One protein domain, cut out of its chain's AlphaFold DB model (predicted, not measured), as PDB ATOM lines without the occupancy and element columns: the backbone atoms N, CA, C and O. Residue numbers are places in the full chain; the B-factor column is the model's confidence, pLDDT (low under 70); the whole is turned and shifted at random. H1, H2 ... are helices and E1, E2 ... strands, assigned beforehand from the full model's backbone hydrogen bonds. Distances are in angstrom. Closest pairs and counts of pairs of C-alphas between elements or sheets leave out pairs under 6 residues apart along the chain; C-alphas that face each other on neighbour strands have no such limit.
ATOM      1  N   ALA A 159      17.388 -31.889 -18.872       89.25
ATOM      2  CA  ALA A 159      18.776 -31.457 -18.886       89.25
ATOM      3  C   ALA A 159      19.016 -30.325 -19.899       89.25
ATOM      4  O   ALA A 159      20.120 -30.175 -20.425       89.25
ATOM      5  N   GLY A 160      17.973 -29.537 -20.189       88.44
ATOM      6  CA  GLY A 160      18.149 -28.225 -20.803       88.44
ATOM      7  C   GLY A 160      18.946 -27.308 -19.874       88.44
ATOM      8  O   GLY A 160      18.942 -27.506 -18.659       88.44
ATOM      9  N   PHE A 161      19.648 -26.325 -20.432       89.88
ATOM     10  CA  PHE A 161      20.559 -25.491 -19.648       89.88
ATOM     11  C   PHE A 161      20.626 -24.038 -20.131       89.88
ATOM     12  O   PHE A 161      20.277 -23.714 -21.266       89.88
ATOM     13  N   TYR A 162      21.093 -23.161 -19.248       91.38
ATOM     14  CA  TYR A 162      21.515 -21.796 -19.538       91.38
ATOM     15  C   TYR A 162      23.033 -21.771 -19.744       91.38
ATOM     16  O   TYR A 162      23.779 -22.344 -18.945       91.38
ATOM     17  N   SER A 163      23.470 -21.127 -20.820       90.19
ATOM     18  CA  SER A 163      24.872 -21.004 -21.226       90.19
ATOM     19  C   SER A 163      25.530 -19.813 -20.546       90.19
ATOM     20  O   SER A 163      24.919 -18.757 -20.378       90.19
ATOM     21  N   GLU A 164      26.798 -19.985 -20.191       91.06
ATOM     22  CA  GLU A 164      27.614 -18.914 -19.632       91.06
ATOM     23  C   GLU A 164      27.862 -17.811 -20.668       91.06
ATOM     24  O   GLU A 164      27.734 -16.634 -20.350       91.06
ATOM     25  N   GLU A 165      28.120 -18.181 -21.925       90.06
ATOM     26  CA  GLU A 165      28.416 -17.247 -23.019       90.06
ATOM     27  C   GLU A 165      27.252 -16.284 -23.295       90.06
ATOM     28  O   GLU A 165      27.455 -15.101 -23.571       90.06
ATOM     29  N   ILE A 166      26.016 -16.780 -23.191       91.81
ATOM     30  CA  ILE A 166      24.804 -15.967 -23.346       91.81
ATOM     31  C   ILE A 166      24.580 -15.087 -22.115       91.81
ATOM     32  O   ILE A 166      24.170 -13.935 -22.248       91.81
ATOM     33  N   ALA A 167      24.859 -15.611 -20.919       93.75
ATOM     34  CA  ALA A 167      24.733 -14.855 -19.678       93.75
ATOM     35  C   ALA A 167      25.779 -13.733 -19.563       93.75
ATOM     36  O   ALA A 167      25.495 -12.703 -18.959       93.75
ATOM     37  N   GLN A 168      26.974 -13.904 -20.129       92.94
ATOM     38  CA  GLN A 168      28.059 -12.923 -20.040       92.94
ATOM     39  C   GLN A 168      27.963 -11.804 -21.081       92.94
ATOM     40  O   GLN A 168      28.396 -10.689 -20.793       92.94
ATOM     41  N   ASP A 169      27.395 -12.077 -22.258       91.62
ATOM     42  CA  ASP A 169      27.306 -11.101 -23.345       91.62
ATOM     43  C   ASP A 169      25.857 -10.868 -23.797       91.62
ATOM     44  O   ASP A 169      25.163 -11.759 -24.301       91.62
ATOM     45  N   ILE A 170      25.411  -9.617 -23.676       93.50
ATOM     46  CA  ILE A 170      24.096  -9.167 -24.132       93.50
ATOM     47  C   ILE A 170      23.904  -9.349 -25.647       93.50
ATOM     48  O   ILE A 170      22.784  -9.588 -26.098       93.50
ATOM     49  N   ARG A 171      24.977  -9.311 -26.450       91.81
ATOM     50  CA  ARG A 171      24.922  -9.575 -27.899       91.81
ATOM     51  C   ARG A 171      24.612 -11.043 -28.178       91.81
ATOM     52  O   ARG A 171      23.787 -11.341 -29.040       91.81
ATOM     53  N   ASN A 172      25.200 -11.957 -27.407       91.31
ATOM     54  CA  ASN A 172      24.878 -13.383 -27.477       91.31
ATOM     55  C   ASN A 172      23.445 -13.650 -27.005       91.31
ATOM     56  O   ASN A 172      22.739 -14.459 -27.609       91.31
ATOM     57  N   SER A 173      22.978 -12.912 -25.993       92.94
ATOM     58  CA  SER A 173      21.562 -12.903 -25.611       92.94
ATOM     59  C   SER A 173      20.650 -12.414 -26.733       92.94
ATOM     60  O   SER A 173      19.629 -13.050 -26.981       92.94
ATOM     61  N   ALA A 174      21.029 -11.372 -27.478       93.62
ATOM     62  CA  ALA A 174      20.272 -10.932 -28.648       93.62
ATOM     63  C   ALA A 174      20.195 -12.039 -29.713       93.62
ATOM     64  O   ALA A 174      19.096 -12.391 -30.142       93.62
ATOM     65  N   LYS A 175      21.331 -12.661 -30.077       92.50
ATOM     66  CA  LYS A 175      21.381 -13.798 -31.025       92.50
ATOM     67  C   LYS A 175      20.472 -14.948 -30.573       92.50
ATOM     68  O   LYS A 175      19.702 -15.484 -31.370       92.50
ATOM     69  N   TYR A 176      20.524 -15.298 -29.286       91.94
ATOM     70  CA  TYR A 176      19.682 -16.333 -28.690       91.94
ATOM     71  C   TYR A 176      18.185 -16.004 -28.765       91.94
ATOM     72  O   TYR A 176      17.385 -16.836 -29.195       91.94
ATOM     73  N   LEU A 177      17.802 -14.789 -28.372       91.31
ATOM     74  CA  LEU A 177      16.409 -14.354 -28.366       91.31
ATOM     75  C   LEU A 177      15.835 -14.263 -29.782       91.31
ATOM     76  O   LEU A 177      14.721 -14.737 -30.001       91.31
ATOM     77  N   ILE A 178      16.601 -13.745 -30.751       91.94
ATOM     78  CA  ILE A 178      16.227 -13.762 -32.175       91.94
ATOM     79  C   ILE A 178      15.953 -15.200 -32.615       91.94
ATOM     80  O   ILE A 178      14.875 -15.492 -33.132       91.94
ATOM     81  N   TRP A 179      16.896 -16.110 -32.354       89.12
ATOM     82  CA  TRP A 179      16.768 -17.518 -32.727       89.12
ATOM     83  C   TRP A 179      15.514 -18.168 -32.119       89.12
ATOM     84  O   TRP A 179      14.803 -18.899 -32.814       89.12
ATOM     85  N   ASN A 180      15.212 -17.878 -30.850       85.81
ATOM     86  CA  ASN A 180      14.056 -18.442 -30.156       85.81
ATOM     87  C   ASN A 180      12.730 -17.881 -30.703       85.81
ATOM     88  O   ASN A 180      11.813 -18.643 -31.017       85.81
ATOM     89  N   VAL A 181      12.639 -16.561 -30.902       86.62
ATOM     90  CA  VAL A 181      11.448 -15.910 -31.478       86.62
ATOM     91  C   VAL A 181      11.194 -16.393 -32.906       86.62
ATOM     92  O   VAL A 181      10.070 -16.773 -33.231       86.62
ATOM     93  N   GLU A 182      12.223 -16.455 -33.754       86.62
ATOM     94  CA  GLU A 182      12.108 -16.976 -35.123       86.62
ATOM     95  C   GLU A 182      11.786 -18.477 -35.153       86.62
ATOM     96  O   GLU A 182      11.112 -18.960 -36.065       86.62
ATOM     97  N   GLY A 183      12.264 -19.247 -34.172       82.50
ATOM     98  CA  GLY A 183      11.879 -20.646 -33.987       82.50
ATOM     99  C   GLY A 183      10.388 -20.794 -33.692       82.50
ATOM    100  O   GLY A 183       9.715 -21.627 -34.294       82.50
ATOM    101  N   ILE A 184       9.856 -19.948 -32.813       80.94
ATOM    102  CA  ILE A 184       8.440 -19.962 -32.437       80.94
ATOM    103  C   ILE A 184       7.551 -19.482 -33.582       80.94
ATOM    104  O   ILE A 184       6.535 -20.124 -33.841       80.94
ATOM    105  N   LYS A 185       7.950 -18.425 -34.304       82.44
ATOM    106  CA  LYS A 185       7.252 -17.973 -35.519       82.44
ATOM    107  C   LYS A 185       7.102 -19.115 -36.526       82.44
ATOM    108  O   LYS A 185       5.978 -19.439 -36.892       82.44
ATOM    109  N   ARG A 186       8.199 -19.811 -36.852       81.69
ATOM    110  CA  ARG A 186       8.180 -20.966 -37.770       81.69
ATOM    111  C   ARG A 186       7.241 -22.082 -37.315       81.69
ATOM    112  O   ARG A 186       6.462 -22.584 -38.111       81.69
ATOM    113  N   VAL A 187       7.272 -22.448 -36.031       77.38
ATOM    114  CA  VAL A 187       6.374 -23.489 -35.500       77.38
ATOM    115  C   VAL A 187       4.905 -23.071 -35.605       77.38
ATOM    116  O   VAL A 187       4.053 -23.905 -35.899       77.38
ATOM    117  N   LEU A 188       4.583 -21.802 -35.352       78.56
ATOM    118  CA  LEU A 188       3.211 -21.306 -35.472       78.56
ATOM    119  C   LEU A 188       2.752 -21.242 -36.936       78.56
ATOM    120  O   LEU A 188       1.610 -21.600 -37.219       78.56
ATOM    121  N   GLU A 189       3.634 -20.851 -37.854       80.62
ATOM    122  CA  GLU A 189       3.382 -20.876 -39.300       80.62
ATOM    123  C   GLU A 189       3.122 -22.302 -39.808       80.62
ATOM    124  O   GLU A 189       2.108 -22.533 -40.464       80.62
ATOM    125  N   ASP A 190       3.967 -23.272 -39.432       76.88
ATOM    126  CA  ASP A 190       3.836 -24.687 -39.821       76.88
ATOM    127  C   ASP A 190       2.525 -25.322 -39.327       76.88
ATOM    128  O   ASP A 190       1.994 -26.249 -39.942       76.88
ATOM    129  N   LEU A 191       1.990 -24.832 -38.206       77.25
ATOM    130  CA  LEU A 191       0.724 -25.290 -37.633       77.25
ATOM    131  C   LEU A 191      -0.508 -24.561 -38.203       77.25
ATOM    132  O   LEU A 191      -1.623 -24.828 -37.758       77.25
ATOM    133  N   GLY A 192      -0.330 -23.636 -39.154       82.12
ATOM    134  CA  GLY A 192      -1.421 -22.839 -39.723       82.12
ATOM    135  C   GLY A 192      -1.986 -21.785 -38.764       82.12
ATOM    136  O   GLY A 192      -3.074 -21.265 -38.982       82.12
ATOM    137  N   TYR A 193      -1.259 -21.450 -37.695       78.06
ATOM    138  CA  TYR A 193      -1.673 -20.506 -36.656       78.06
ATOM    139  C   TYR A 193      -1.206 -19.070 -36.945       78.06
ATOM    140  O   TYR A 193      -0.825 -18.352 -36.020       78.06
ATOM    141  N   GLN A 194      -1.232 -18.626 -38.206       69.75
ATOM    142  CA  GLN A 194      -0.721 -17.299 -38.584       69.75
ATOM    143  C   GLN A 194      -1.446 -16.157 -37.851       69.75
ATOM    144  O   GLN A 194      -0.791 -15.292 -37.271       69.75
ATOM    145  N   ASP A 195      -2.774 -16.227 -37.733       65.69
ATOM    146  CA  ASP A 195      -3.570 -15.215 -37.013       65.69
ATOM    147  C   ASP A 195      -3.257 -15.173 -35.511       65.69
ATOM    148  O   ASP A 195      -3.367 -14.145 -34.843       65.69
ATOM    149  N   VAL A 196      -2.798 -16.296 -34.965       63.12
ATOM    150  CA  VAL A 196      -2.505 -16.474 -33.545       63.12
ATOM    151  C   VAL A 196      -1.101 -15.973 -33.182       63.12
ATOM    152  O   VAL A 196      -0.863 -15.606 -32.030       63.12
ATOM    153  N   VAL A 197      -0.177 -15.882 -34.146       61.69
ATOM    154  CA  VAL A 197       1.138 -15.245 -33.944       61.69
ATOM    155  C   VAL A 197       0.958 -13.810 -33.437       61.69
ATOM    156  O   VAL A 197       1.648 -13.395 -32.507       61.69
ATOM    157  N   SER A 198      -0.025 -13.082 -33.977       59.34
ATOM    158  CA  SER A 198      -0.308 -11.687 -33.609       59.34
ATOM    159  C   SER A 198      -0.818 -11.504 -32.173       59.34
ATOM    160  O   SER A 198      -0.585 -10.459 -31.569       59.34
ATOM    161  N   THR A 199      -1.470 -12.521 -31.602       59.97
ATOM    162  CA  THR A 199      -2.063 -12.465 -30.254       59.97
ATOM    163  C   THR A 199      -1.212 -13.146 -29.187       59.97
ATOM    164  O   THR A 199      -1.436 -12.917 -28.000       59.97
ATOM    165  N   ARG A 200      -0.240 -13.986 -29.574       64.44
ATOM    166  CA  ARG A 200       0.528 -14.825 -28.635       64.44
ATOM    167  C   ARG A 200       1.989 -14.436 -28.447       64.44
ATOM    168  O   ARG A 200       2.645 -15.008 -27.575       64.44
ATOM    169  N   LEU A 201       2.516 -13.492 -29.223       66.81
ATOM    170  CA  LEU A 201       3.843 -12.946 -28.945       66.81
ATOM    171  C   LEU A 201       3.815 -12.088 -27.658       66.81
ATOM    172  O   LEU A 201       2.786 -11.497 -27.322       66.81
ATOM    173  N   PRO A 202       4.920 -12.020 -26.895       66.12
ATOM    174  CA  PRO A 202       4.911 -11.455 -25.552       66.12
ATOM    175  C   PRO A 202       4.596  -9.952 -25.537       66.12
ATOM    176  O   PRO A 202       5.060  -9.178 -26.379       66.12
ATOM    177  N   GLY A 203       3.873  -9.520 -24.501       68.88
ATOM    178  CA  GLY A 203       3.679  -8.106 -24.172       68.88
ATOM    179  C   GLY A 203       2.702  -7.343 -25.067       68.88
ATOM    180  O   GLY A 203       2.896  -6.145 -25.254       68.88
ATOM    181  N   ASN A 204       1.673  -8.008 -25.608       71.31
ATOM    182  CA  ASN A 204       0.612  -7.383 -26.418       71.31
ATOM    183  C   ASN A 204       1.156  -6.518 -27.572       71.31
ATOM    184  O   ASN A 204       0.632  -5.443 -27.866       71.31
ATOM    185  N   ARG A 205       2.255  -6.954 -28.197       80.25
ATOM    186  CA  ARG A 205       2.894  -6.244 -29.312       80.25
ATOM    187  C   ARG A 205       2.436  -6.840 -30.635       80.25
ATOM    188  O   ARG A 205       2.352  -8.058 -30.757       80.25
ATOM    189  N   THR A 206       2.199  -5.982 -31.622       84.06
ATOM    190  CA  THR A 206       1.844  -6.422 -32.976       84.06
ATOM    191  C   THR A 206       3.037  -7.107 -33.665       84.06
ATOM    192  O   THR A 206       4.187  -6.876 -33.266       84.06
ATOM    193  N   PRO A 207       2.806  -7.946 -34.692       83.88
ATOM    194  CA  PRO A 207       3.877  -8.568 -35.472       83.88
ATOM    195  C   PRO A 207       4.899  -7.564 -36.020       83.88
ATOM    196  O   PRO A 207       6.097  -7.787 -35.875       83.88
ATOM    197  N   GLU A 208       4.446  -6.414 -36.533       86.50
ATOM    198  CA  GLU A 208       5.317  -5.379 -37.112       86.50
ATOM    199  C   GLU A 208       6.247  -4.778 -36.055       86.50
ATOM    200  O   GLU A 208       7.412  -4.470 -36.311       86.50
ATOM    201  N   LYS A 209       5.738  -4.631 -34.828       88.38
ATOM    202  CA  LYS A 209       6.533  -4.158 -33.697       88.38
ATOM    203  C   LYS A 209       7.598  -5.179 -33.301       88.38
ATOM    204  O   LYS A 209       8.714  -4.789 -32.969       88.38
ATOM    205  N   TRP A 210       7.274  -6.470 -33.354       88.38
ATOM    206  CA  TRP A 210       8.253  -7.535 -33.142       88.38
ATOM    207  C   TRP A 210       9.308  -7.592 -34.239       88.38
ATOM    208  O   TRP A 210      10.473  -7.793 -33.919       88.38
ATOM    209  N   ASP A 211       8.933  -7.382 -35.498       90.12
ATOM    210  CA  ASP A 211       9.895  -7.330 -36.603       90.12
ATOM    211  C   ASP A 211      10.885  -6.180 -36.413       90.12
ATOM    212  O   ASP A 211      12.091  -6.402 -36.477       90.12
ATOM    213  N   LYS A 212      10.398  -4.998 -36.014       92.12
ATOM    214  CA  LYS A 212      11.266  -3.867 -35.664       92.12
ATOM    215  C   LYS A 212      12.233  -4.197 -34.517       92.12
ATOM    216  O   LYS A 212      13.421  -3.903 -34.615       92.12
ATOM    217  N   ILE A 213      11.744  -4.828 -33.443       91.88
ATOM    218  CA  ILE A 213      12.586  -5.259 -32.309       91.88
ATOM    219  C   ILE A 213      13.657  -6.255 -32.775       91.88
ATOM    220  O   ILE A 213      14.822  -6.132 -32.401       91.88
ATOM    221  N   LEU A 214      13.276  -7.233 -33.600       92.56
ATOM    222  CA  LEU A 214      14.200  -8.234 -34.127       92.56
ATOM    223  C   LEU A 214      15.257  -7.608 -35.038       92.56
ATOM    224  O   LEU A 214      16.412  -8.016 -34.963       92.56
ATOM    225  N   ASP A 215      14.898  -6.626 -35.862       93.12
ATOM    226  CA  ASP A 215      15.844  -5.914 -36.724       93.12
ATOM    227  C   ASP A 215      16.862  -5.107 -35.906       93.12
ATOM    228  O   ASP A 215      18.063  -5.157 -36.188       93.12
ATOM    229  N   GLU A 216      16.418  -4.437 -34.837       92.75
ATOM    230  CA  GLU A 216      17.303  -3.730 -33.901       92.75
ATOM    231  C   GLU A 216      18.254  -4.703 -33.177       92.75
ATOM    232  O   GLU A 216      19.464  -4.461 -33.098       92.75
ATOM    233  N   TRP A 217      17.754  -5.855 -32.717       93.69
ATOM    234  CA  TRP A 217      18.590  -6.901 -32.116       93.69
ATOM    235  C   TRP A 217      19.570  -7.522 -33.120       93.69
ATOM    236  O   TRP A 217      20.716  -7.802 -32.761       93.69
ATOM    237  N   LYS A 218      19.157  -7.715 -34.382       92.75
ATOM    238  CA  LYS A 218      20.024  -8.215 -35.463       92.75
ATOM    239  C   LYS A 218      21.167  -7.244 -35.723       92.75
ATOM    240  O   LYS A 218      22.321  -7.673 -35.759       92.75
ATOM    241  N   ALA A 219      20.869  -5.948 -35.824       90.56
ATOM    242  CA  ALA A 219      21.881  -4.906 -35.969       90.56
ATOM    243  C   ALA A 219      22.880  -4.933 -34.801       90.56
ATOM    244  O   ALA A 219      24.089  -4.981 -35.028       90.56
ATOM    245  N   LEU A 220      22.394  -5.012 -33.556       89.31
ATOM    246  CA  LEU A 220      23.255  -5.132 -32.375       89.31
ATOM    247  C   LEU A 220      24.153  -6.379 -32.433       89.31
ATOM    248  O   LEU A 220      25.337  -6.298 -32.103       89.31
ATOM    249  N   SER A 221      23.596  -7.518 -32.849       88.75
ATOM    250  CA  SER A 221      24.309  -8.796 -32.877       88.75
ATOM    251  C   SER A 221      25.419  -8.876 -33.929       88.75
ATOM    252  O   SER A 221      26.407  -9.572 -33.698       88.75
ATOM    253  N   ASN A 222      25.281  -8.156 -35.049       85.06
ATOM    254  CA  ASN A 222      26.228  -8.183 -36.169       85.06
ATOM    255  C   ASN A 222      27.400  -7.203 -35.991       85.06
ATOM    256  O   ASN A 222      28.479  -7.426 -36.533       85.06
ATOM    257  N   ASN A 223      27.223  -6.140 -35.202       74.31
ATOM    258  CA  ASN A 223      28.224  -5.075 -35.047       74.31
ATOM    259  C   ASN A 223      29.524  -5.511 -34.335       74.31
ATOM    260  O   ASN A 223      30.481  -4.742 -34.300       74.31
ATOM    261  N   GLY A 224      29.575  -6.710 -33.740       64.06
ATOM    262  CA  GLY A 224      30.775  -7.226 -33.069       64.06
ATOM    263  C   GLY A 224      31.810  -7.847 -34.011       64.06
ATOM    264  O   GLY A 224      33.003  -7.607 -33.846       64.06
ATOM    265  N   ASP A 225      31.360  -8.585 -35.027       63.22
ATOM    266  CA  ASP A 225      32.230  -9.480 -35.806       63.22
ATOM    267  C   ASP A 225      33.177  -8.717 -36.759       63.22
ATOM    268  O   ASP A 225      34.265  -9.192 -37.095       63.22
ATOM    269  N   SER A 245      15.544   2.957 -26.778       90.19
ATOM    270  CA  SER A 245      14.620   2.172 -27.594       90.19
ATOM    271  C   SER A 245      13.978   1.050 -26.777       90.19
ATOM    272  O   SER A 245      14.598   0.385 -25.943       90.19
ATOM    273  N   GLU A 246      12.705   0.786 -27.067       90.12
ATOM    274  CA  GLU A 246      11.967  -0.299 -26.424       90.12
ATOM    275  C   GLU A 246      12.634  -1.667 -26.649       90.12
ATOM    276  O   GLU A 246      12.592  -2.519 -25.760       90.12
ATOM    277  N   ALA A 247      13.265  -1.886 -27.810       90.44
ATOM    278  CA  ALA A 247      13.955  -3.137 -28.103       90.44
ATOM    279  C   ALA A 247      15.154  -3.346 -27.173       90.44
ATOM    280  O   ALA A 247      15.340  -4.455 -26.667       90.44
ATOM    281  N   MET A 248      15.944  -2.299 -26.916       92.62
ATOM    282  CA  MET A 248      17.085  -2.379 -26.003       92.62
ATOM    283  C   MET A 248      16.648  -2.567 -24.555       92.62
ATOM    284  O   MET A 248      17.177  -3.452 -23.886       92.62
ATOM    285  N   GLN A 249      15.632  -1.833 -24.092       91.69
ATOM    286  CA  GLN A 249      15.084  -2.020 -22.741       91.69
ATOM    287  C   GLN A 249      14.557  -3.444 -22.530       91.69
ATOM    288  O   GLN A 249      14.771  -4.052 -21.478       91.69
ATOM    289  N   LEU A 250      13.878  -4.002 -23.539       90.44
ATOM    290  CA  LEU A 250      13.414  -5.383 -23.501       90.44
ATOM    291  C   LEU A 250      14.594  -6.360 -23.464       90.44
ATOM    292  O   LEU A 250      14.598  -7.263 -22.634       90.44
ATOM    293  N   LEU A 251      15.607  -6.164 -24.308       92.88
ATOM    294  CA  LEU A 251      16.798  -7.013 -24.330       92.88
ATOM    295  C   LEU A 251      17.547  -6.998 -22.996       92.88
ATOM    296  O   LEU A 251      17.925  -8.055 -22.505       92.88
ATOM    297  N   GLU A 252      17.748  -5.827 -22.392       93.31
ATOM    298  CA  GLU A 252      18.419  -5.689 -21.095       93.31
ATOM    299  C   GLU A 252      17.635  -6.379 -19.975       93.31
ATOM    300  O   GLU A 252      18.221  -7.081 -19.143       93.31
ATOM    301  N   LYS A 253      16.303  -6.238 -19.979       92.44
ATOM    302  CA  LYS A 253      15.418  -6.939 -19.043       92.44
ATOM    303  C   LYS A 253      15.549  -8.456 -19.190       92.44
ATOM    304  O   LYS A 253      15.781  -9.149 -18.198       92.44
ATOM    305  N   GLU A 254      15.433  -8.965 -20.414       91.50
ATOM    306  CA  GLU A 254      15.530 -10.398 -20.707       91.50
ATOM    307  C   GLU A 254      16.935 -10.948 -20.411       91.50
ATOM    308  O   GLU A 254      17.076 -12.029 -19.842       91.50
ATOM    309  N   HIS A 255      17.988 -10.189 -20.714       94.38
ATOM    310  CA  HIS A 255      19.368 -10.559 -20.403       94.38
ATOM    311  C   HIS A 255      19.613 -10.640 -18.891       94.38
ATOM    312  O   HIS A 255      20.192 -11.614 -18.408       94.38
ATOM    313  N   THR A 256      19.108  -9.670 -18.124       94.75
ATOM    314  CA  THR A 256      19.203  -9.673 -16.654       94.75
ATOM    315  C   THR A 256      18.492 -10.889 -16.058       94.75
ATOM    316  O   THR A 256      19.016 -11.564 -15.165       94.75
ATOM    317  N   GLU A 257      17.307 -11.223 -16.569       93.81
ATOM    318  CA  GLU A 257      16.581 -12.417 -16.141       93.81
ATOM    319  C   GLU A 257      17.303 -13.708 -16.572       93.81
ATOM    320  O   GLU A 257      17.370 -14.662 -15.789       93.81
ATOM    321  N   TYR A 258      17.921 -13.737 -17.759       93.81
ATOM    322  CA  TYR A 258      18.755 -14.857 -18.207       93.81
ATOM    323  C   TYR A 258      19.936 -15.078 -17.258       93.81
ATOM    324  O   TYR A 258      20.151 -16.197 -16.792       93.81
ATOM    325  N   GLN A 259      20.661 -14.014 -16.900       95.50
ATOM    326  CA  GLN A 259      21.760 -14.056 -15.931       95.50
ATOM    327  C   GLN A 259      21.298 -14.587 -14.575       95.50
ATOM    328  O   GLN A 259      21.954 -15.443 -13.974       95.50
ATOM    329  N   ARG A 260      20.140 -14.125 -14.089       94.56
ATOM    330  CA  ARG A 260      19.557 -14.613 -12.835       94.56
ATOM    331  C   ARG A 260      19.291 -16.121 -12.889       94.56
ATOM    332  O   ARG A 260      19.628 -16.830 -11.937       94.56
ATOM    333  N   ARG A 261      18.717 -16.621 -13.989       92.25
ATOM    334  CA  ARG A 261      18.423 -18.052 -14.201       92.25
ATOM    335  C   ARG A 261      19.683 -18.895 -14.367       92.25
ATOM    336  O   ARG A 261      19.774 -19.954 -13.749       92.25
ATOM    337  N   PHE A 262      20.668 -18.401 -15.112       93.12
ATOM    338  CA  PHE A 262      21.987 -19.018 -15.229       93.12
ATOM    339  C   PHE A 262      22.644 -19.177 -13.856       93.12
ATOM    340  O   PHE A 262      23.018 -20.283 -13.473       93.12
ATOM    341  N   ASN A 263      22.688 -18.110 -13.058       93.25
ATOM    342  CA  ASN A 263      23.248 -18.154 -11.708       93.25
ATOM    343  C   ASN A 263      22.476 -19.113 -10.786       93.25
ATOM    344  O   ASN A 263      23.085 -19.794  -9.960       93.25
ATOM    345  N   LYS A 264      21.144 -19.197 -10.925       91.31
ATOM    346  CA  LYS A 264      20.311 -20.176 -10.204       91.31
ATOM    347  C   LYS A 264      20.702 -21.610 -10.585       91.31
ATOM    348  O   LYS A 264      20.911 -22.425  -9.693       91.31
ATOM    349  N   GLN A 265      20.861 -21.897 -11.878       91.12
ATOM    350  CA  GLN A 265      21.310 -23.203 -12.368       91.12
ATOM    351  C   GLN A 265      22.724 -23.539 -11.882       91.12
ATOM    352  O   GLN A 265      22.946 -24.647 -11.407       91.12
ATOM    353  N   GLN A 266      23.674 -22.604 -11.958       90.56
ATOM    354  CA  GLN A 266      25.050 -22.849 -11.513       90.56
ATOM    355  C   GLN A 266      25.096 -23.256 -10.041       90.56
ATOM    356  O   GLN A 266      25.725 -24.253  -9.707       90.56
ATOM    357  N   LYS A 267      24.344 -22.569  -9.172       90.94
ATOM    358  CA  LYS A 267      24.224 -22.945  -7.753       90.94
ATOM    359  C   LYS A 267      23.676 -24.360  -7.552       90.94
ATOM    360  O   LYS A 267      24.102 -25.033  -6.626       90.94
ATOM    361  N   LEU A 268      22.760 -24.811  -8.411       89.25
ATOM    362  CA  LEU A 268      22.205 -26.167  -8.350       89.25
ATOM    363  C   LEU A 268      23.165 -27.235  -8.872       89.25
ATOM    364  O   LEU A 268      23.127 -28.368  -8.402       89.25
ATOM    365  N   LEU A 269      24.005 -26.893  -9.844       87.31
ATOM    366  CA  LEU A 269      24.973 -27.819 -10.432       87.31
ATOM    367  C   LEU A 269      26.303 -27.865  -9.670       87.31
ATOM    368  O   LEU A 269      27.096 -28.774  -9.914       87.31
ATOM    369  N   MET A 270      26.555 -26.922  -8.753       84.94
ATOM    370  CA  MET A 270      27.745 -26.931  -7.900       84.94
ATOM    371  C   MET A 270      27.879 -28.273  -7.179       84.94
ATOM    372  O   MET A 270      26.928 -28.768  -6.577       84.94
ATOM    373  N   ALA A 271      29.074 -28.861  -7.252       77.06
ATOM    374  CA  ALA A 271      29.357 -30.153  -6.646       77.06
ATOM    375  C   ALA A 271      29.131 -30.118  -5.127       77.06
ATOM    376  O   ALA A 271      29.528 -29.173  -4.444       77.06
ATOM    377  N   GLY A 272      28.520 -31.175  -4.599       81.38
ATOM    378  CA  GLY A 272      28.229 -31.308  -3.177       81.38
ATOM    379  C   GLY A 272      26.965 -32.127  -2.916       81.38
ATOM    380  O   GLY A 272      26.251 -32.484  -3.856       81.38
ATOM    381  N   PRO A 273      26.666 -32.410  -1.639       79.06
ATOM    382  CA  PRO A 273      25.484 -33.181  -1.250       79.06
ATOM    383  C   PRO A 273      24.166 -32.473  -1.600       79.06
ATOM    384  O   PRO A 273      23.160 -33.136  -1.823       79.06
ATOM    385  N   GLU A 274      24.173 -31.141  -1.685       86.06
ATOM    386  CA  GLU A 274      23.008 -30.335  -2.082       86.06
ATOM    387  C   GLU A 274      22.904 -30.124  -3.600       86.06
ATOM    388  O   GLU A 274      21.978 -29.461  -4.071       86.06
ATOM    389  N   SER A 275      23.832 -30.692  -4.378       91.94
ATOM    390  CA  SER A 275      23.773 -30.603  -5.835       91.94
ATOM    391  C   SER A 275      22.509 -31.276  -6.365       91.94
ATOM    392  O   SER A 275      22.064 -32.308  -5.854       91.94
ATOM    393  N   ALA A 276      21.948 -30.731  -7.442       92.25
ATOM    394  CA  ALA A 276      20.788 -31.300  -8.117       92.25
ATOM    395  C   ALA A 276      21.002 -32.778  -8.477       92.25
ATOM    396  O   ALA A 276      20.085 -33.586  -8.362       92.25
ATOM    397  N   VAL A 277      22.226 -33.135  -8.869       94.00
ATOM    398  CA  VAL A 277      22.606 -34.503  -9.227       94.00
ATOM    399  C   VAL A 277      22.475 -35.457  -8.037       94.00
ATOM    400  O   VAL A 277      21.809 -36.485  -8.156       94.00
ATOM    401  N   GLU A 278      23.063 -35.112  -6.890       95.31
ATOM    402  CA  GLU A 278      23.010 -35.951  -5.685       95.31
ATOM    403  C   GLU A 278      21.592 -36.017  -5.104       95.31
ATOM    404  O   GLU A 278      21.131 -37.084  -4.697       95.31
ATOM    405  N   ARG A 279      20.849 -34.905  -5.145       96.69
ATOM    406  CA  ARG A 279      19.448 -34.848  -4.704       96.69
ATOM    407  C   ARG A 279      18.535 -35.733  -5.550       96.69
ATOM    408  O   ARG A 279      17.768 -36.527  -5.005       96.69
ATOM    409  N   ILE A 280      18.660 -35.671  -6.878       96.69
ATOM    410  CA  ILE A 280      17.910 -36.549  -7.789       96.69
ATOM    411  C   ILE A 280      18.300 -38.011  -7.561       96.69
ATOM    412  O   ILE A 280      17.419 -38.863  -7.459       96.69
ATOM    413  N   ALA A 281      19.594 -38.315  -7.428       97.12
ATOM    414  CA  ALA A 281      20.056 -39.671  -7.136       97.12
ATOM    415  C   ALA A 281      19.483 -40.205  -5.811       97.12
ATOM    416  O   ALA A 281      18.966 -41.325  -5.766       97.12
ATOM    417  N   GLY A 282      19.495 -39.388  -4.757       97.44
ATOM    418  CA  GLY A 282      18.912 -39.715  -3.456       97.44
ATOM    419  C   GLY A 282      17.391 -39.885  -3.495       97.44
ATOM    420  O   GLY A 282      16.853 -40.749  -2.798       97.44
ATOM    421  N   ALA A 283      16.685 -39.112  -4.322       97.44
ATOM    422  CA  ALA A 283      15.252 -39.285  -4.549       97.44
ATOM    423  C   ALA A 283      14.952 -40.604  -5.283       97.44
ATOM    424  O   ALA A 283      14.093 -41.367  -4.840       97.44
ATOM    425  N   ILE A 284      15.700 -40.921  -6.346       97.69
ATOM    426  CA  ILE A 284      15.558 -42.178  -7.101       97.69
ATOM    427  C   ILE A 284      15.861 -43.389  -6.209       97.69
ATOM    428  O   ILE A 284      15.150 -44.387  -6.276       97.69
ATOM    429  N   ALA A 285      16.843 -43.300  -5.308       97.62
ATOM    430  CA  ALA A 285      17.160 -44.376  -4.365       97.62
ATOM    431  C   ALA A 285      16.010 -44.741  -3.412       97.62
ATOM    432  O   ALA A 285      15.934 -45.874  -2.938       97.62
ATOM    433  N   LYS A 286      15.077 -43.815  -3.166       97.31
ATOM    434  CA  LYS A 286      13.859 -44.057  -2.375       97.31
ATOM    435  C   LYS A 286      12.710 -44.648  -3.208       97.31
ATOM    436  O   LYS A 286      11.658 -44.963  -2.654       97.31
ATOM    437  N   MET A 287      12.894 -44.804  -4.519       96.69
ATOM    438  CA  MET A 287      11.913 -45.346  -5.459       96.69
ATOM    439  C   MET A 287      12.396 -46.717  -5.970       96.69
ATOM    440  O   MET A 287      13.107 -46.796  -6.972       96.69
ATOM    441  N   PRO A 288      12.026 -47.832  -5.317       93.88
ATOM    442  CA  PRO A 288      12.660 -49.135  -5.549       93.88
ATOM    443  C   PRO A 288      12.472 -49.696  -6.967       93.88
ATOM    444  O   PRO A 288      13.245 -50.552  -7.388       93.88
ATOM    445  N   GLN A 289      11.455 -49.240  -7.705       93.44
ATOM    446  CA  GLN A 289      11.192 -49.665  -9.085       93.44
ATOM    447  C   GLN A 289      11.727 -48.677 -10.137       93.44
ATOM    448  O   GLN A 289      11.680 -48.985 -11.332       93.44
ATOM    449  N   ALA A 290      12.282 -47.528  -9.725       94.62
ATOM    450  CA  ALA A 290      12.770 -46.470 -10.609       94.62
ATOM    451  C   ALA A 290      14.147 -46.815 -11.194       94.62
ATOM    452  O   ALA A 290      15.160 -46.173 -10.933       94.62
ATOM    453  N   THR A 291      14.188 -47.863 -12.009       94.31
ATOM    454  CA  THR A 291      15.424 -48.389 -12.603       94.31
ATOM    455  C   THR A 291      15.722 -47.793 -13.977       94.31
ATOM    456  O   THR A 291      16.640 -48.235 -14.659       94.31
ATOM    457  N   ARG A 292      14.951 -46.805 -14.433       92.12
ATOM    458  CA  ARG A 292      15.086 -46.236 -15.778       92.12
ATOM    459  C   ARG A 292      15.295 -44.735 -15.702       92.12
ATOM    460  O   ARG A 292      14.511 -44.033 -15.070       92.12
ATOM    461  N   LEU A 293      16.319 -44.243 -16.388       92.75
ATOM    462  CA  LEU A 293      16.625 -42.819 -16.459       92.75
ATOM    463  C   LEU A 293      16.447 -42.319 -17.890       92.75
ATOM    464  O   LEU A 293      17.045 -42.860 -18.822       92.75
ATOM    465  N   VAL A 294      15.658 -41.261 -18.056       89.38
ATOM    466  CA  VAL A 294      15.568 -40.528 -19.322       89.38
ATOM    467  C   VAL A 294      16.195 -39.168 -19.141       89.38
ATOM    468  O   VAL A 294      15.745 -38.393 -18.307       89.38
ATOM    469  N   LEU A 295      17.198 -38.861 -19.951       90.38
ATOM    470  CA  LEU A 295      17.807 -37.540 -20.004       90.38
ATOM    471  C   LEU A 295      17.266 -36.845 -21.244       90.38
ATOM    472  O   LEU A 295      17.454 -37.343 -22.346       90.38
ATOM    473  N   SER A 296      16.555 -35.740 -21.078       86.75
ATOM    474  CA  SER A 296      15.905 -35.011 -22.165       86.75
ATOM    475  C   SER A 296      16.412 -33.582 -22.176       86.75
ATOM    476  O   SER A 296      16.287 -32.898 -21.174       86.75
ATOM    477  N   ASP A 297      16.932 -33.092 -23.291       81.88
ATOM    478  CA  ASP A 297      17.287 -31.670 -23.432       81.88
ATOM    479  C   ASP A 297      16.077 -30.793 -23.808       81.88
ATOM    480  O   ASP A 297      16.153 -29.565 -23.783       81.88
ATOM    481  N   ALA A 298      14.953 -31.418 -24.174       69.75
ATOM    482  CA  ALA A 298      13.713 -30.715 -24.430       69.75
ATOM    483  C   ALA A 298      13.219 -30.107 -23.116       69.75
ATOM    484  O   ALA A 298      12.866 -30.832 -22.185       69.75
ATOM    485  N   SER A 299      13.126 -28.777 -23.087       56.66
ATOM    486  CA  SER A 299      12.586 -27.974 -21.981       56.66
ATOM    487  C   SER A 299      11.141 -28.333 -21.606       56.66
ATOM    488  O   SER A 299      10.639 -27.906 -20.569       56.66
ATOM    489  N   ARG A 300      10.466 -29.144 -22.431       55.00
ATOM    490  CA  ARG A 300       9.102 -29.624 -22.218       55.00
ATOM    491  C   ARG A 300       9.116 -31.080 -21.769       55.00
ATOM    492  O   ARG A 300       8.947 -32.021 -22.547       55.00
ATOM    493  N   CYS A 301       9.316 -31.247 -20.469       43.19
ATOM    494  CA  CYS A 301       8.894 -32.460 -19.784       43.19
ATOM    495  C   CYS A 301       7.374 -32.519 -19.568       43.19
ATOM    496  O   CYS A 301       6.847 -33.606 -19.361       43.19
ATOM    497  N   ALA A 302       6.674 -31.387 -19.668       40.03
ATOM    498  CA  ALA A 302       5.222 -31.330 -19.595       40.03
ATOM    499  C   ALA A 302       4.599 -31.651 -20.964       40.03
ATOM    500  O   ALA A 302       4.727 -30.867 -21.903       40.03
ATOM    501  N   ASP A 303       3.961 -32.816 -21.049       40.56
ATOM    502  CA  ASP A 303       2.815 -33.118 -21.911       40.56
ATOM    503  C   ASP A 303       2.910 -32.703 -23.383       40.56
ATOM    504  O   ASP A 303       2.440 -31.645 -23.807       40.56
ATOM    505  N   TYR A 304       3.407 -33.624 -24.211       35.78
ATOM    506  CA  TYR A 304       3.150 -33.611 -25.651       35.78
ATOM    507  C   TYR A 304       1.704 -34.033 -25.942       35.78
ATOM    508  O   TYR A 304       1.427 -35.060 -26.548       35.78
ATOM    509  N   SER A 305       0.772 -33.175 -25.551       32.72
ATOM    510  CA  SER A 305      -0.524 -33.041 -26.198       32.72
ATOM    511  C   SER A 305      -0.883 -31.564 -26.126       32.72
ATOM    512  O   SER A 305      -1.525 -31.112 -25.180       32.72
ATOM    513  N   ILE A 306      -0.414 -30.832 -27.144       34.06
ATOM    514  CA  ILE A 306      -0.543 -29.379 -27.328       34.06
ATOM    515  C   ILE A 306       0.382 -28.600 -26.377       34.06
ATOM    516  O   ILE A 306       0.480 -28.940 -25.202       34.06
ATOM    517  N   PRO A 307       1.055 -27.524 -26.834       33.88
ATOM    518  CA  PRO A 307       1.679 -26.570 -25.936       33.88
ATOM    519  C   PRO A 307       0.609 -25.991 -24.999       33.88
ATOM    520  O   PRO A 307       0.044 -24.933 -25.266       33.88
ATOM    521  N   ASP A 315       6.694 -12.959 -17.848       52.22
ATOM    522  CA  ASP A 315       7.604 -12.367 -18.848       52.22
ATOM    523  C   ASP A 315       8.819 -13.248 -19.241       52.22
ATOM    524  O   ASP A 315       9.749 -12.781 -19.872       52.22
ATOM    525  N   GLY A 316       8.862 -14.530 -18.876       60.88
ATOM    526  CA  GLY A 316      10.080 -15.341 -18.899       60.88
ATOM    527  C   GLY A 316      10.104 -16.509 -19.881       60.88
ATOM    528  O   GLY A 316      10.969 -17.379 -19.754       60.88
ATOM    529  N   TRP A 317       9.150 -16.609 -20.808       68.00
ATOM    530  CA  TRP A 317       9.083 -17.747 -21.737       68.00
ATOM    531  C   TRP A 317      10.124 -17.679 -22.857       68.00
ATOM    532  O   TRP A 317      10.587 -18.722 -23.331       68.00
ATOM    533  N   LEU A 318      10.543 -16.463 -23.227       75.38
ATOM    534  CA  LEU A 318      11.654 -16.214 -24.152       75.38
ATOM    535  C   LEU A 318      12.972 -16.817 -23.641       75.38
ATOM    536  O   LEU A 318      13.863 -17.149 -24.419       75.38
ATOM    537  N   LEU A 319      13.060 -17.033 -22.329       84.38
ATOM    538  CA  LEU A 319      14.231 -17.536 -21.625       84.38
ATOM    539  C   LEU A 319      14.034 -18.990 -21.203       84.38
ATOM    540  O   LEU A 319      14.323 -19.365 -20.069       84.38
ATOM    541  N   SER A 320      13.494 -19.812 -22.101       84.38
ATOM    542  CA  SER A 320      13.447 -21.260 -21.887       84.38
ATOM    543  C   SER A 320      14.875 -21.825 -21.780       84.38
ATOM    544  O   SER A 320      15.762 -21.320 -22.465       84.38
ATOM    545  N   PRO A 321      15.134 -22.866 -20.966       87.88
ATOM    546  CA  PRO A 321      16.407 -23.575 -21.014       87.88
ATOM    547  C   PRO A 321      16.682 -24.073 -22.433       87.88
ATOM    548  O   PRO A 321      15.776 -24.579 -23.105       87.88
ATOM    549  N   MET A 322      17.923 -23.937 -22.889       86.88
ATOM    550  CA  MET A 322      18.297 -24.372 -24.226       86.88
ATOM    551  C   MET A 322      18.400 -25.881 -24.289       86.88
ATOM    552  O   MET A 322      18.935 -26.528 -23.387       86.88
ATOM    553  N   SER A 323      17.945 -26.423 -25.411       86.94
ATOM    554  CA  SER A 323      18.252 -27.796 -25.760       86.94
ATOM    555  C   SER A 323      19.686 -27.910 -26.277       86.94
ATOM    556  O   SER A 323      20.258 -26.931 -26.768       86.94
ATOM    557  N   TRP A 324      20.276 -29.101 -26.206       85.50
ATOM    558  CA  TRP A 324      21.655 -29.325 -26.637       85.50
ATOM    559  C   TRP A 324      21.797 -29.019 -28.127       85.50
ATOM    560  O   TRP A 324      22.698 -28.289 -28.530       85.50
ATOM    561  N   ALA A 325      20.849 -29.490 -28.942       83.38
ATOM    562  CA  ALA A 325      20.832 -29.232 -30.380       83.38
ATOM    563  C   ALA A 325      20.702 -27.736 -30.715       83.38
ATOM    564  O   ALA A 325      21.347 -27.243 -31.645       83.38
ATOM    565  N   SER A 326      19.872 -27.013 -29.961       83.31
ATOM    566  CA  SER A 326      19.668 -25.570 -30.127       83.31
ATOM    567  C   SER A 326      20.931 -24.795 -29.802       83.31
ATOM    568  O   SER A 326      21.350 -23.933 -30.574       83.31
ATOM    569  N   TYR A 327      21.577 -25.165 -28.701       84.69
ATOM    570  CA  TYR A 327      22.831 -24.560 -28.310       84.69
ATOM    571  C   TYR A 327      23.941 -24.842 -29.320       84.69
ATOM    572  O   TYR A 327      24.603 -23.902 -29.728       84.69
ATOM    573  N   PHE A 328      24.098 -26.076 -29.820       83.25
ATOM    574  CA  PHE A 328      25.089 -26.358 -30.869       83.25
ATOM    575  C   PHE A 328      24.863 -25.488 -32.111       83.25
ATOM    576  O   PHE A 328      25.811 -24.899 -32.625       83.25
ATOM    577  N   LYS A 329      23.612 -25.355 -32.571       83.56
ATOM    578  CA  LYS A 329      23.268 -24.480 -33.704       83.56
ATOM    579  C   LYS A 329      23.648 -23.024 -33.445       83.56
ATOM    580  O   LYS A 329      24.245 -22.397 -34.318       83.56
ATOM    581  N   LEU A 330      23.304 -22.500 -32.270       82.44
ATOM    582  CA  LEU A 330      23.628 -21.129 -31.892       82.44
ATOM    583  C   LEU A 330      25.142 -20.947 -31.764       82.44
ATOM    584  O   LEU A 330      25.691 -19.996 -32.299       82.44
ATOM    585  N   HIS A 331      25.839 -21.892 -31.149       80.88
ATOM    586  CA  HIS A 331      27.277 -21.836 -30.929       80.88
ATOM    587  C   HIS A 331      28.066 -21.816 -32.244       80.88
ATOM    588  O   HIS A 331      29.027 -21.063 -32.371       80.88
ATOM    589  N   TYR A 332      27.623 -22.550 -33.275       80.31
ATOM    590  CA  TYR A 332      28.196 -22.409 -34.621       80.31
ATOM    591  C   TYR A 332      28.061 -20.986 -35.182       80.31
ATOM    592  O   TYR A 332      28.927 -20.560 -35.940       80.31
ATOM    593  N   SER A 333      27.011 -20.244 -34.815       77.44
ATOM    594  CA  SER A 333      26.873 -18.825 -35.186       77.44
ATOM    595  C   SER A 333      27.621 -17.855 -34.266       77.44
ATOM    596  O   SER A 333      27.774 -16.690 -34.623       77.44
ATOM    597  N   LEU A 334      28.089 -18.314 -33.101       75.31
ATOM    598  CA  LEU A 334      28.922 -17.518 -32.194       75.31
ATOM    599  C   LEU A 334      30.411 -17.582 -32.554       75.31
ATOM    600  O   LEU A 334      31.165 -16.721 -32.128       75.31
ATOM    601  N   GLY A 335      30.841 -18.564 -33.355       72.75
ATOM    602  CA  GLY A 335      32.240 -18.692 -33.784       72.75
ATOM    603  C   GLY A 335      33.191 -19.246 -32.715       72.75
ATOM    604  O   GLY A 335      34.378 -19.405 -32.989       72.75
ATOM    605  N   ASP A 336      32.677 -19.592 -31.534       67.62
ATOM    606  CA  ASP A 336      33.464 -20.142 -30.434       67.62
ATOM    607  C   ASP A 336      33.829 -21.625 -30.631       67.62
ATOM    608  O   ASP A 336      33.228 -22.366 -31.423       67.62
ATOM    609  N   HIS A 337      34.833 -22.089 -29.877       63.50
ATOM    610  CA  HIS A 337      35.267 -23.488 -29.852       63.50
ATOM    611  C   HIS A 337      34.394 -24.344 -28.915       63.50
ATOM    612  O   HIS A 337      34.212 -23.986 -27.754       63.50
ATOM    613  N   PRO A 338      33.933 -25.534 -29.346       63.44
ATOM    614  CA  PRO A 338      32.931 -26.324 -28.624       63.44
ATOM    615  C   PRO A 338      33.414 -26.954 -27.305       63.44
ATOM    616  O   PRO A 338      32.682 -27.721 -26.695       63.44
ATOM    617  N   ALA A 339      34.638 -26.676 -26.851       65.38
ATOM    618  CA  ALA A 339      35.251 -27.366 -25.719       65.38
ATOM    619  C   ALA A 339      34.528 -27.109 -24.383       65.38
ATOM    620  O   ALA A 339      34.286 -28.060 -23.648       65.38
ATOM    621  N   ARG A 340      34.115 -25.864 -24.091       64.19
ATOM    622  CA  ARG A 340      33.443 -25.508 -22.819       64.19
ATOM    623  C   ARG A 340      32.016 -26.057 -22.707       64.19
ATOM    624  O   ARG A 340      31.538 -26.359 -21.618       64.19
ATOM    625  N   ILE A 341      31.365 -26.257 -23.853       62.78
ATOM    626  CA  ILE A 341      30.026 -26.851 -23.982       62.78
ATOM    627  C   ILE A 341      29.976 -28.242 -23.359       62.78
ATOM    628  O   ILE A 341      29.022 -28.613 -22.666       62.78
ATOM    629  N   PHE A 342      31.008 -29.026 -23.670       66.88
ATOM    630  CA  PHE A 342      31.078 -30.415 -23.277       66.88
ATOM    631  C   PHE A 342      31.118 -30.528 -21.762       66.88
ATOM    632  O   PHE A 342      30.453 -31.404 -21.233       66.88
ATOM    633  N   ASP A 343      31.747 -29.605 -21.045       73.44
ATOM    634  CA  ASP A 343      31.851 -29.735 -19.597       73.44
ATOM    635  C   ASP A 343      30.475 -29.722 -18.920       73.44
ATOM    636  O   ASP A 343      30.165 -30.640 -18.172       73.44
ATOM    637  N   THR A 344      29.577 -28.782 -19.233       72.62
ATOM    638  CA  THR A 344      28.260 -28.722 -18.554       72.62
ATOM    639  C   THR A 344      27.351 -29.898 -18.933       72.62
ATOM    640  O   THR A 344      26.752 -30.543 -18.060       72.62
ATOM    641  N   ILE A 345      27.260 -30.205 -20.232       77.50
ATOM    642  CA  ILE A 345      26.381 -31.268 -20.741       77.50
ATOM    643  C   ILE A 345      26.925 -32.642 -20.340       77.50
ATOM    644  O   ILE A 345      26.174 -33.467 -19.819       77.50
ATOM    645  N   LEU A 346      28.223 -32.894 -20.535       79.88
ATOM    646  CA  LEU A 346      28.847 -34.170 -20.183       79.88
ATOM    647  C   LEU A 346      28.868 -34.373 -18.670       79.88
ATOM    648  O   LEU A 346      28.572 -35.481 -18.228       79.88
ATOM    649  N   ASN A 347      29.123 -33.330 -17.868       81.19
ATOM    650  CA  ASN A 347      29.033 -33.452 -16.412       81.19
ATOM    651  C   ASN A 347      27.641 -33.926 -16.001       81.19
ATOM    652  O   ASN A 347      27.524 -34.859 -15.219       81.19
ATOM    653  N   THR A 348      26.578 -33.367 -16.572       80.00
ATOM    654  CA  THR A 348      25.219 -33.838 -16.281       80.00
ATOM    655  C   THR A 348      24.979 -35.269 -16.779       80.00
ATOM    656  O   THR A 348      24.486 -36.113 -16.027       80.00
ATOM    657  N   LEU A 349      25.345 -35.558 -18.033       85.38
ATOM    658  CA  LEU A 349      25.131 -36.855 -18.683       85.38
ATOM    659  C   LEU A 349      25.855 -38.009 -17.979       85.38
ATOM    660  O   LEU A 349      25.320 -39.116 -17.939       85.38
ATOM    661  N   PHE A 350      27.047 -37.767 -17.432       88.88
ATOM    662  CA  PHE A 350      27.844 -38.792 -16.758       88.88
ATOM    663  C   PHE A 350      27.656 -38.793 -15.246       88.88
ATOM    664  O   PHE A 350      27.487 -39.868 -14.666       88.88
ATOM    665  N   ASN A 351      27.647 -37.628 -14.592       91.50
ATOM    666  CA  ASN A 351      27.614 -37.586 -13.131       91.50
ATOM    667  C   ASN A 351      26.281 -38.083 -12.585       91.50
ATOM    668  O   ASN A 351      26.277 -38.710 -11.531       91.50
ATOM    669  N   LEU A 352      25.166 -37.880 -13.294       93.56
ATOM    670  CA  LEU A 352      23.870 -38.323 -12.794       93.56
ATOM    671  C   LEU A 352      23.713 -39.854 -12.755       93.56
ATOM    672  O   LEU A 352      23.412 -40.374 -11.680       93.56
ATOM    673  N   PRO A 353      23.973 -40.617 -13.835       95.12
ATOM    674  CA  PRO A 353      24.000 -42.079 -13.749       95.12
ATOM    675  C   PRO A 353      24.988 -42.608 -12.701       95.12
ATOM    676  O   PRO A 353      24.677 -43.567 -11.993       95.12
ATOM    677  N   ILE A 354      26.158 -41.971 -12.569       94.62
ATOM    678  CA  ILE A 354      27.165 -42.341 -11.565       94.62
ATOM    679  C   ILE A 354      26.629 -42.113 -10.145       94.62
ATOM    680  O   ILE A 354      26.752 -43.004  -9.306       94.62
ATOM    681  N   ALA A 355      26.018 -40.960  -9.872       95.62
ATOM    682  CA  ALA A 355      25.430 -40.638  -8.574       95.62
ATOM    683  C   ALA A 355      24.282 -41.595  -8.224       95.62
ATOM    684  O   ALA A 355      24.246 -42.131  -7.120       95.62
ATOM    685  N   ILE A 356      23.407 -41.912  -9.184       96.56
ATOM    686  CA  ILE A 356      22.319 -42.892  -9.011       96.56
ATOM    687  C   ILE A 356      22.877 -44.274  -8.641       96.56
ATOM    688  O   ILE A 356      22.405 -44.908  -7.695       96.56
ATOM    689  N   HIS A 357      23.925 -44.723  -9.336       96.62
ATOM    690  CA  HIS A 357      24.595 -45.978  -9.002       96.62
ATOM    691  C   HIS A 357      25.240 -45.926  -7.605       96.62
ATOM    692  O   HIS A 357      25.137 -46.885  -6.839       96.62
ATOM    693  N   ARG A 358      25.906 -44.820  -7.241       96.50
ATOM    694  CA  ARG A 358      26.486 -44.624  -5.896       96.50
ATOM    695  C   ARG A 358      25.422 -44.641  -4.799       96.50
ATOM    696  O   ARG A 358      25.681 -45.184  -3.730       96.50
ATOM    697  N   ALA A 359      24.227 -44.135  -5.090       97.00
ATOM    698  CA  ALA A 359      23.068 -44.194  -4.207       97.00
ATOM    699  C   ALA A 359      22.451 -45.607  -4.091       97.00
ATOM    700  O   ALA A 359      21.488 -45.801  -3.353       97.00
ATOM    701  N   GLY A 360      23.009 -46.610  -4.784       97.25
ATOM    702  CA  GLY A 360      22.621 -48.018  -4.674       97.25
ATOM    703  C   GLY A 360      21.568 -48.475  -5.682       97.25
ATOM    704  O   GLY A 360      21.050 -49.585  -5.556       97.25
ATOM    705  N   VAL A 361      21.245 -47.654  -6.685       97.12
ATOM    706  CA  VAL A 361      20.235 -47.980  -7.696       97.12
ATOM    707  C   VAL A 361      20.893 -48.577  -8.934       97.12
ATOM    708  O   VAL A 361      21.775 -47.979  -9.548       97.12
ATOM    709  N   ASN A 362      20.407 -49.745  -9.352       95.94
ATOM    710  CA  ASN A 362      20.826 -50.378 -10.599       95.94
ATOM    711  C   ASN A 362      19.922 -49.916 -11.742       95.94
ATOM    712  O   ASN A 362      18.786 -50.380 -11.873       95.94
ATOM    713  N   LEU A 363      20.432 -49.013 -12.579       94.50
ATOM    714  CA  LEU A 363      19.731 -48.610 -13.792       94.50
ATOM    715  C   LEU A 363      19.686 -49.778 -14.790       94.50
ATOM    716  O   LEU A 363      20.719 -50.300 -15.199       94.50
ATOM    717  N   THR A 364      18.480 -50.173 -15.193       93.06
ATOM    718  CA  THR A 364      18.217 -51.152 -16.256       93.06
ATOM    719  C   THR A 364      18.226 -50.508 -17.637       93.06
ATOM    720  O   THR A 364      18.530 -51.181 -18.617       93.06
ATOM    721  N   ALA A 365      17.926 -49.208 -17.722       89.88
ATOM    722  CA  ALA A 365      17.970 -48.450 -18.966       89.88
ATOM    723  C   ALA A 365      18.380 -46.991 -18.728       89.88
ATOM    724  O   ALA A 365      17.890 -46.331 -17.805       89.88
ATOM    725  N   LEU A 366      19.237 -46.483 -19.612       90.88
ATOM    726  CA  LEU A 366      19.587 -45.072 -19.729       90.88
ATOM    727  C   LEU A 366      19.243 -44.615 -21.142       90.88
ATOM    728  O   LEU A 366      19.756 -45.172 -22.112       90.88
ATOM    729  N   ARG A 367      18.397 -43.593 -21.259       86.25
ATOM    730  CA  ARG A 367      17.997 -43.051 -22.556       86.25
ATOM    731  C   ARG A 367      18.294 -41.558 -22.646       86.25
ATOM    732  O   ARG A 367      17.518 -40.761 -22.116       86.25
ATOM    733  N   PRO A 368      19.367 -41.158 -23.343       84.81
ATOM    734  CA  PRO A 368      19.508 -39.785 -23.791       84.81
ATOM    735  C   PRO A 368      18.506 -39.523 -24.924       84.81
ATOM    736  O   PRO A 368      18.412 -40.276 -25.892       84.81
ATOM    737  N   SER A 369      17.726 -38.465 -24.779       80.25
ATOM    738  CA  SER A 369      16.734 -37.987 -25.729       80.25
ATOM    739  C   SER A 369      17.094 -36.556 -26.091       80.25
ATOM    740  O   SER A 369      16.820 -35.623 -25.339       80.25
ATOM    741  N   CYS A 370      17.711 -36.390 -27.254       73.06
ATOM    742  CA  CYS A 370      17.961 -35.076 -27.816       73.06
ATOM    743  C   CYS A 370      16.728 -34.630 -28.606       73.06
ATOM    744  O   CYS A 370      16.196 -35.374 -29.432       73.06
TER     745      CYS A 370
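This is residues 159 to 225, 245 to 307 and 315 to 370 of the 648 residues of an uncharacterized protein of Chaetomium thermophilum (strain DSM 1495 / CBS 144.50 / IMI 039719) (UniProt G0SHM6). Two groups of parts lie toward the two ends of the long axis: in one, H2 and H4 cross at a steep tilt, with H3 at residues 185 to 188 of H2; in the other, H6 and residues 348 to 357 of H8 run side by side, with a small two-strand sheet of E1 and E2 near H8; between the two groups, H7 packs on residues 172 to 179 of H2 and the short H1 packs on residues 255 to 262 of H5. The long helix H5 stretches from the first group to H6, and residues 302 to 307 stick out. The printed part has 186 residues with eight named helices and two named strands, in the order H1 H2 H3 H4 H5 H6 E1 H7 H8 E2; the class is mostly helix, and E1 and E2 are parallel. The whole is only just compact, close to loose, with a radius of gyration of the C-alphas of 18.8 A, and it spans 56 by 37 by 25 A, only just elongated.

H1, residues 164 to 168, and H2, residues 170 to 190, touch only at the corner, by Ile 166 and Asn 172, whose C-alphas are 4.9 A apart. H2 is the hub, touching five helices; helix packing here is mostly crossed, with one of six tilts shallow. H3, residues 194 to 200, touches residues 185 to 188 of H2 alone, at a steep tilt of 47 degrees, opposite ways; the closest C-alphas, of Leu 188 and Gln 194, are 6.4 A apart. H4, residues 207 to 222, and H2 touch with 214 to 221 and 171 to 178 alone, at a steep tilt of 39 degrees, opposite ways; the closest C-alphas, of Arg 171 and Ser 221, are 5.1 A apart. H5, residues 246 to 269, touches H2 about perpendicular, at 82 degrees, with residues 251 to 255 alone; the closest C-alphas, of Ser 173 and His 255, are 6.1 A apart. H5 and H6, residues 276 to 285, only just touch, only at the corner, with 3 pairs of C-alphas within 8 A, the closest those of Leu 268 and Ala 276 at 5.3 A. H7, residues 324 to 334, touches residues 172 to 179 of H2 alone, at a steep tilt of 54 degrees, opposite ways; the closest C-alphas, of Tyr 176 and Leu 330, are 7.0 A apart. H8, residues 339 to 358, touches H6 with residues 348 to 357 alone, at a shallow tilt of 25 degrees, the same way; the closest C-alphas, of Ala 281 and Ile 356, are 4.4 A apart. E1, residues 292 to 296, and E2, residues 365 to 369, are parallel neighbours at 10 degrees; N 295 and O 367, 2.9 A apart, and N 369 and O 295, 2.7 A apart, are within hydrogen-bond range. Every O i to N i+4 pair is within hydrogen-bond range in H1, H2, H4, H5 and H6, against 6 of 7 in H7, 13 of 16 in H8 and 1 of 3 in H3, where 2 of 4 O i to N i+3 pairs are within range.

H1 begins at C-alpha 164, (27.614, -18.914, -19.632). From first to last C-alpha, H2 measures 30.0 A, H4 22.4 A, H5 34.4 A and H8 27.7 A. H8 has a kink of 27 degrees near residue 352. E2 ends at C-alpha 369, (16.734, -37.987, -25.729).

The two C-alphas farthest apart, of Glu 208 and Gly 360, are 56.3 A apart. Residues 226 to 244 and 308 to 314 are not printed, with C-alpha gaps of 22.7 A and 16.9 A across the cuts. Of the links that are printed whole, none is long. Mean pLDDT of the printed part is 83.2; residues 194 to 203, 224 to 225, 298 to 307, 315 to 317 and 336 to 342 are under 70.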